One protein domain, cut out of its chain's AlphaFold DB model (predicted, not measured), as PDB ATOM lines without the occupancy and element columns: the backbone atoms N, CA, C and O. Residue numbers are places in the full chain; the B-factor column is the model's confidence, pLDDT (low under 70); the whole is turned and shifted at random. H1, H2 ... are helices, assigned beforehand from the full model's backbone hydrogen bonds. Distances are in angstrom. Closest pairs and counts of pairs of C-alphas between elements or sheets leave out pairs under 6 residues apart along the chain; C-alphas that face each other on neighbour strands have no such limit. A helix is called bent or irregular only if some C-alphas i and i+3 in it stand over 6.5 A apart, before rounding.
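AT A GLANCE: This is residues 3 to 59 of the 63 residues of an uncharacterized protein of Streptomyces sp. XY332 (UniProt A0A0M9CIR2). Two small helix pairs sit at opposite ends of a stretched-out model, H1 with short H2 at one end and H3 with H4 at the other, joined by the thin link of residues 19 to 28. The printed part has 57 residues with four named helices, H1 to H4 in chain order, no named strand, class all helix. It is only just extended, close to loose, with a radius of gyration of the C-alphas of 15.8 A and spans of 46 by 25 by 16 A.

HOW THE PARTS SIT: Start at H1, residues 3 to 11, close but not clearly touching H2, residues 15 to 18; their closest C-alphas, Phe 9 and Met 18, are 5.8 A apart. Further on, H3, residues 29 to 42, is close but not clearly touching H4, residues 48 to 57; their closest C-alphas, Tyr 33 and Ile 55, are 7.3 A apart. These two run opposite ways at a steep tilt of 49 degrees. H1 and H2 are apart from H3 and H4. Every O i to N i+4 pair is within hydrogen-bond range in H1 and H4, 7 of 10 in H3; H2 is too short for one.

IN THESE COORDINATES: Find C-alpha 3 at (-1.515, 9.228, -14.048); H1 runs 12.5 A from there, and H2 5.4 A. H3 runs 21.6 A and is irregular, C-alphas 32 and 35 being 7.2 A apart. H4, 14.3 A, ends at C-alpha 57, (-8.295, 35.806, -51.609).

THE WHOLE: The farthest C-alphas, Leu 3 and Glu 57, are 46.5 A apart. The printed part has no cut and no long link. Look for pLDDT under 70 at residues 3, 22 to 27, 45 and 59.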
ATOM      1  N   LEU A   3      -0.186   8.923 -14.603       63.38
ATOM      2  CA  LEU A   3      -1.515   9.228 -14.048       63.38
ATOM      3  C   LEU A   3      -1.826  10.729 -13.950       63.38
ATOM      4  O   LEU A   3      -2.983  11.128 -14.060       63.38
ATOM      5  N   ASN A   4      -0.803  11.568 -13.770       78.38
ATOM      6  CA  ASN A   4      -0.992  13.008 -13.602       78.38
ATOM      7  C   ASN A   4      -1.508  13.673 -14.893       78.38
ATOM      8  O   ASN A   4      -2.361  14.550 -14.836       78.38
ATOM      9  N   THR A   5      -1.070  13.187 -16.056       78.19
ATOM     10  CA  THR A   5      -1.484  13.703 -17.366       78.19
ATOM     11  C   THR A   5      -2.957  13.402 -17.657       78.19
ATOM     12  O   THR A   5      -3.687  14.291 -18.083       78.19
ATOM     13  N   ILE A   6      -3.417  12.179 -17.361       81.62
ATOM     14  CA  ILE A   6      -4.821  11.775 -17.556       81.62
ATOM     15  C   ILE A   6      -5.742  12.594 -16.645       81.62
ATOM     16  O   ILE A   6      -6.715  13.169 -17.123       81.62
ATOM     17  N   LEU A   7      -5.402  12.703 -15.356       84.31
ATOM     18  CA  LEU A   7      -6.193  13.470 -14.388       84.31
ATOM     19  C   LEU A   7      -6.250  14.967 -14.716       84.31
ATOM     20  O   LEU A   7      -7.239  15.629 -14.416       84.31
ATOM     21  N   ARG A   8      -5.190  15.510 -15.318       79.56
ATOM     22  CA  ARG A   8      -5.133  16.908 -15.747       79.56
ATOM     23  C   ARG A   8      -6.087  17.178 -16.906       79.56
ATOM     24  O   ARG A   8      -6.852  18.130 -16.833       79.56
ATOM     25  N   PHE A   9      -6.084  16.326 -17.930       81.31
ATOM     26  CA  PHE A   9      -7.007  16.465 -19.059       81.31
ATOM     27  C   PHE A   9      -8.455  16.156 -18.673       81.31
ATOM     28  O   PHE A   9      -9.357  16.837 -19.139       81.31
ATOM     29  N   SER A  10      -8.697  15.195 -17.774       83.75
ATOM     30  CA  SER A  10     -10.060  14.879 -17.322       83.75
ATOM     31  C   SER A  10     -10.700  15.985 -16.479       83.75
ATOM     32  O   SER A  10     -11.912  15.988 -16.305       83.75
ATOM     33  N   ARG A  11      -9.893  16.870 -15.883       84.50
ATOM     34  CA  ARG A  11     -10.358  17.996 -15.058       84.50
ATOM     35  C   ARG A  11     -10.496  19.303 -15.834       84.50
ATOM     36  O   ARG A  11     -11.043  20.244 -15.274       84.50
ATOM     37  N   ALA A  12      -9.990  19.366 -17.063       83.50
ATOM     38  CA  ALA A  12     -10.095  20.562 -17.883       83.50
ATOM     39  C   ALA A  12     -11.563  20.801 -18.258       83.50
ATOM     40  O   ALA A  12     -12.204  19.938 -18.862       83.50
ATOM     41  N   ALA A  13     -12.096  21.960 -17.880       79.88
ATOM     42  CA  ALA A  13     -13.468  22.352 -18.185       79.88
ATOM     43  C   ALA A  13     -13.586  22.944 -19.595       79.88
ATOM     44  O   ALA A  13     -14.648  22.874 -20.216       79.88
ATOM     45  N   SER A  14     -12.489  23.495 -20.117       77.38
ATOM     46  CA  SER A  14     -12.402  24.019 -21.474       77.38
ATOM     47  C   SER A  14     -11.207  23.429 -22.230       77.38
ATOM     48  O   SER A  14     -10.205  23.032 -21.627       77.38
ATOM     49  N   PRO A  15     -11.268  23.388 -23.574       70.06
ATOM     50  CA  PRO A  15     -10.134  22.975 -24.393       70.06
ATOM     51  C   PRO A  15      -8.868  23.800 -24.154       70.06
ATOM     52  O   PRO A  15      -7.764  23.293 -24.325       70.06
ATOM     53  N   GLU A  16      -9.025  25.049 -23.721       75.50
ATOM     54  CA  GLU A  16      -7.923  25.972 -23.462       75.50
ATOM     55  C   GLU A  16      -7.062  25.538 -22.275       75.50
ATOM     56  O   GLU A  16      -5.837  25.585 -22.363       75.50
ATOM     57  N   GLU A  17      -7.680  25.024 -21.207       75.44
ATOM     58  CA  GLU A  17      -6.983  24.512 -20.017       75.44
ATOM     59  C   GLU A  17      -6.140  23.258 -20.307       75.44
ATOM     60  O   GLU A  17      -5.221  22.919 -19.553       75.44
ATOM     61  N   MET A  18      -6.434  22.565 -21.412       77.31
ATOM     62  CA  MET A  18      -5.662  21.413 -21.875       77.31
ATOM     63  C   MET A  18      -4.378  21.821 -22.601       77.31
ATOM     64  O   MET A  18      -3.392  21.073 -22.585       77.31
ATOM     65  N   PHE A  19      -4.348  22.991 -23.242       74.81
ATOM     66  CA  PHE A  19      -3.148  23.447 -23.932       74.81
ATOM     67  C   PHE A  19      -2.121  23.869 -22.893       74.81
ATOM     68  O   PHE A  19      -2.354  24.767 -22.100       74.81
ATOM     69  N   THR A  20      -0.986  23.172 -22.835       70.06
ATOM     70  CA  THR A  20       0.030  23.397 -21.800       70.06
ATOM     71  C   THR A  20       1.432  23.361 -22.421       70.06
ATOM     72  O   THR A  20       1.692  22.555 -23.312       70.06
ATOM     73  N   GLY A  21       2.341  24.250 -22.001       71.44
ATOM     74  CA  GLY A  21       3.696  24.400 -22.561       71.44
ATOM     75  C   GLY A  21       3.914  25.602 -23.499       71.44
ATOM     76  O   GLY A  21       3.042  26.451 -23.670       71.44
ATOM     77  N   GLN A  22       5.110  25.654 -24.100       65.56
ATOM     78  CA  GLN A  22       5.679  26.770 -24.888       65.56
ATOM     79  C   GLN A  22       4.937  27.090 -26.204       65.56
ATOM     80  O   GLN A  22       5.229  28.084 -26.863       65.56
ATOM     81  N   TRP A  23       3.989  26.247 -26.607       61.81
ATOM     82  CA  TRP A  23       3.257  26.372 -27.874       61.81
ATOM     83  C   TRP A  23       1.873  27.013 -27.714       61.81
ATOM     84  O   TRP A  23       1.146  27.157 -28.694       61.81
ATOM     85  N   GLN A  24       1.522  27.433 -26.497       66.06
ATOM     86  CA  GLN A  24       0.343  28.252 -26.226       66.06
ATOM     87  C   GLN A  24       0.596  29.712 -26.610       66.06
ATOM     88  O   GLN A  24       1.708  30.210 -26.450       66.06
ATOM     89  N   ASN A  25      -0.443  30.408 -27.074       63.69
ATOM     90  CA  ASN A  25      -0.400  31.827 -27.455       63.69
ATOM     91  C   ASN A  25       0.534  32.169 -28.624       63.69
ATOM     92  O   ASN A  25       0.941  33.322 -28.777       63.69
ATOM     93  N   ARG A  26       0.867  31.203 -29.487       68.19
ATOM     94  CA  ARG A  26       1.474  31.560 -30.769       68.19
ATOM     95  C   ARG A  26       0.441  32.291 -31.605       68.19
ATOM     96  O   ARG A  26      -0.508  31.666 -32.064       68.19
ATOM     97  N   ALA A  27       0.687  33.580 -31.819       67.19
ATOM     98  CA  ALA A  27      -0.012  34.353 -32.827       67.19
ATOM     99  C   ALA A  27       0.199  33.663 -34.181       67.19
ATOM    100  O   ALA A  27       1.294  33.682 -34.752       67.19
ATOM    101  N   THR A  28      -0.828  32.974 -34.657       71.44
ATOM    102  CA  THR A  28      -0.828  32.384 -35.989       71.44
ATOM    103  C   THR A  28      -1.367  33.402 -36.979       71.44
ATOM    104  O   THR A  28      -2.191  34.247 -36.643       71.44
ATOM    105  N   ARG A  29      -0.950  33.308 -38.243       72.19
ATOM    106  CA  ARG A  29      -1.533  34.116 -39.329       72.19
ATOM    107  C   ARG A  29      -3.052  33.941 -39.435       72.19
ATOM    108  O   ARG A  29      -3.739  34.857 -39.862       72.19
ATOM    109  N   LEU A  30      -3.560  32.782 -39.011       74.50
ATOM    110  CA  LEU A  30      -4.984  32.465 -38.919       74.50
ATOM    111  C   LEU A  30      -5.709  33.238 -37.809       74.50
ATOM    112  O   LEU A  30      -6.919  33.407 -37.907       74.50
ATOM    113  N   ASP A  31      -5.004  33.749 -36.793       75.19
ATOM    114  CA  ASP A  31      -5.634  34.499 -35.701       75.19
ATOM    115  C   ASP A  31      -6.262  35.809 -36.181       75.19
ATOM    116  O   ASP A  31      -7.306  36.199 -35.668       75.19
ATOM    117  N   ALA A  32      -5.696  36.434 -37.218       79.62
ATOM    118  CA  ALA A  32      -6.288  37.605 -37.863       79.62
ATOM    119  C   ALA A  32      -7.640  37.290 -38.535       79.62
ATOM    120  O   ALA A  32      -8.495  38.165 -38.644       79.62
ATOM    121  N   TYR A  33      -7.849  36.035 -38.944       78.62
ATOM    122  CA  TYR A  33      -9.059  35.577 -39.629       78.62
ATOM    123  C   TYR A  33     -10.069  34.903 -38.688       78.62
ATOM    124  O   TYR A  33     -11.197  34.658 -39.102       78.62
ATOM    125  N   LYS A  34      -9.727  34.647 -37.416       80.88
ATOM    126  CA  LYS A  34     -10.665  34.139 -36.392       80.88
ATOM    127  C   LYS A  34     -11.995  34.905 -36.315       80.88
ATOM    128  O   LYS A  34     -13.023  34.241 -36.402       80.88
ATOM    129  N   PRO A  35     -12.027  36.252 -36.232       83.50
ATOM    130  CA  PRO A  35     -13.300  36.973 -36.171       83.50
ATOM    131  C   PRO A  35     -14.150  36.770 -37.434       83.50
ATOM    132  O   PRO A  35     -15.370  36.668 -37.347       83.50
ATOM    133  N   TYR A  36     -13.509  36.640 -38.599       82.00
ATOM    134  CA  TYR A  36     -14.192  36.338 -39.856       82.00
ATOM    135  C   TYR A  36     -14.774  34.917 -39.863       82.00
ATOM    136  O   TYR A  36     -15.929  34.718 -40.235       82.00
ATOM    137  N   LEU A  37     -14.006  33.930 -39.389       82.06
ATOM    138  CA  LEU A  37     -14.468  32.549 -39.228       82.06
ATOM    139  C   LEU A  37     -15.670  32.460 -38.270       82.06
ATOM    140  O   LEU A  37     -16.643  31.770 -38.576       82.06
ATOM    141  N   ASP A  38     -15.621  33.166 -37.139       83.06
ATOM    142  CA  ASP A  38     -16.702  33.176 -36.147       83.06
ATOM    143  C   ASP A  38     -17.970  33.844 -36.685       83.06
ATOM    144  O   ASP A  38     -19.067  33.312 -36.494       83.06
ATOM    145  N   GLN A  39     -17.837  34.945 -37.431       84.44
ATOM    146  CA  GLN A  39     -18.968  35.587 -38.099       84.44
ATOM    147  C   GLN A  39     -19.634  34.634 -39.106       84.44
ATOM    148  O   GLN A  39     -20.845  34.422 -39.057       84.44
ATOM    149  N   ARG A  40     -18.850  33.979 -39.972       83.75
ATOM    150  CA  ARG A  40     -19.375  33.029 -40.971       83.75
ATOM    151  C   ARG A  40     -20.031  31.814 -40.315       83.75
ATOM    152  O   ARG A  40     -21.031  31.298 -40.813       83.75
ATOM    153  N   ARG A  41     -19.519  31.379 -39.162       81.75
ATOM    154  CA  ARG A  41     -20.128  30.309 -38.366       81.75
ATOM    155  C   ARG A  41     -21.475  30.726 -37.774       81.75
ATOM    156  O   ARG A  41     -22.400  29.918 -37.790       81.75
ATOM    157  N   GLN A  42     -21.605  31.964 -37.293       81.75
ATOM    158  CA  GLN A  42     -22.887  32.514 -36.828       81.75
ATOM    159  C   GLN A  42     -23.898  32.670 -37.973       81.75
ATOM    160  O   GLN A  42     -25.080  32.409 -37.778       81.75
ATOM    161  N   GLU A  43     -23.431  32.996 -39.181       82.31
ATOM    162  CA  GLU A  43     -24.238  33.021 -40.412       82.31
ATOM    163  C   GLU A  43     -24.665  31.615 -40.894       82.31
ATOM    164  O   GLU A  43     -25.385  31.490 -41.884       82.31
ATOM    165  N   GLY A  44     -24.234  30.542 -40.220       81.38
ATOM    166  CA  GLY A  44     -24.571  29.162 -40.580       81.38
ATOM    167  C   GLY A  44     -23.754  28.602 -41.749       81.38
ATOM    168  O   GLY A  44     -24.106  27.561 -42.307       81.38
ATOM    169  N   CYS A  45     -22.653  29.255 -42.134       69.75
ATOM    170  CA  CYS A  45     -21.751  28.737 -43.157       69.75
ATOM    171  C   CYS A  45     -20.861  27.621 -42.591       69.75
ATOM    172  O   CYS A  45     -19.804  27.858 -42.015       69.75
ATOM    173  N   THR A  46     -21.270  26.374 -42.827       70.00
ATOM    174  CA  THR A  46     -20.505  25.160 -42.475       70.00
ATOM    175  C   THR A  46     -19.514  24.742 -43.574       70.00
ATOM    176  O   THR A  46     -18.804  23.748 -43.440       70.00
ATOM    177  N   HIS A  47     -19.455  25.472 -44.695       75.50
ATOM    178  CA  HIS A  47     -18.572  25.154 -45.820       75.50
ATOM    179  C   HIS A  47     -17.158  25.701 -45.617       75.50
ATOM    180  O   HIS A  47     -16.781  26.745 -46.147       75.50
ATOM    181  N   THR A  48     -16.348  24.920 -44.911       76.62
ATOM    182  CA  THR A  48     -14.929  25.182 -44.634       76.62
ATOM    183  C   THR A  48     -14.075  25.385 -45.890       76.62
ATOM    184  O   THR A  48     -13.092  26.115 -45.829       76.62
ATOM    185  N   TRP A  49     -14.441  24.791 -47.035       77.88
ATOM    186  CA  TRP A  49     -13.704  24.977 -48.295       77.88
ATOM    187  C   TRP A  49     -13.876  26.381 -48.890       77.88
ATOM    188  O   TRP A  49     -12.887  27.029 -49.219       77.88
ATOM    189  N   LYS A  50     -15.117  26.881 -48.969       80.62
ATOM    190  CA  LYS A  50     -15.400  28.241 -49.469       80.62
ATOM    191  C   LYS A  50     -14.732  29.297 -48.595       80.62
ATOM    192  O   LYS A  50     -14.135  30.238 -49.094       80.62
ATOM    193  N   LEU A  51     -14.768  29.071 -47.288       80.00
ATOM    194  CA  LEU A  51     -14.125  29.919 -46.298       80.00
ATOM    195  C   LEU A  51     -12.597  29.964 -46.467       80.00
ATOM    196  O   LEU A  51     -11.975  31.007 -46.288       80.00
ATOM    197  N   TRP A  52     -11.988  28.836 -46.844       78.50
ATOM    198  CA  TRP A  52     -10.561  28.769 -47.142       78.50
ATOM    199  C   TRP A  52     -10.196  29.518 -48.431       78.50
ATOM    200  O   TRP A  52      -9.171  30.195 -48.462       78.50
ATOM    201  N   GLU A  53     -11.033  29.446 -49.471       82.94
ATOM    202  CA  GLU A  53     -10.873  30.259 -50.686       82.94
ATOM    203  C   GLU A  53     -11.010  31.760 -50.387       82.94
ATOM    204  O   GLU A  53     -10.131  32.525 -50.777       82.94
ATOM    205  N   GLU A  54     -12.016  32.165 -49.606       81.69
ATOM    206  CA  GLU A  54     -12.224  33.557 -49.169       81.69
ATOM    207  C   GLU A  54     -11.014  34.091 -48.374       81.69
ATOM    208  O   GLU A  54     -10.513  35.185 -48.638       81.69
ATOM    209  N   ILE A  55     -10.478  33.303 -47.434       81.50
ATOM    210  CA  ILE A  55      -9.277  33.670 -46.659       81.50
ATOM    211  C   ILE A  55      -8.045  33.785 -47.566       81.50
ATOM    212  O   ILE A  55      -7.219  34.686 -47.401       81.50
ATOM    213  N   LYS A  56      -7.918  32.895 -48.551       78.38
ATOM    214  CA  LYS A  56      -6.823  32.914 -49.526       78.38
ATOM    215  C   LYS A  56      -6.888  34.142 -50.438       78.38
ATOM    216  O   LYS A  56      -5.838  34.711 -50.733       78.38
ATOM    217  N   GLU A  57      -8.083  34.566 -50.849       78.25
ATOM    218  CA  GLU A  57      -8.295  35.806 -51.609       78.25
ATOM    219  C   GLU A  57      -8.039  37.066 -50.776       78.25
ATOM    220  O   GLU A  57      -7.457  38.019 -51.292       78.25
ATOM    221  N   GLN A  58      -8.338  37.053 -49.470       73.75
ATOM    222  CA  GLN A  58      -7.984  38.127 -48.523       73.75
ATOM    223  C   GLN A  58      -6.468  38.263 -48.272       73.75
ATOM    224  O   GLN A  58      -6.031  38.936 -47.336       73.75
ATOM    225  N   GLY A  59      -5.644  37.621 -49.097       69.38
ATOM    226  CA  GLY A  59      -4.201  37.738 -49.035       69.38
ATOM    227  C   GLY A  59      -3.592  36.903 -47.925       69.38
ATOM    228  O   GLY A  59      -2.522  37.285 -47.452       69.38
TER     229      GLY A  59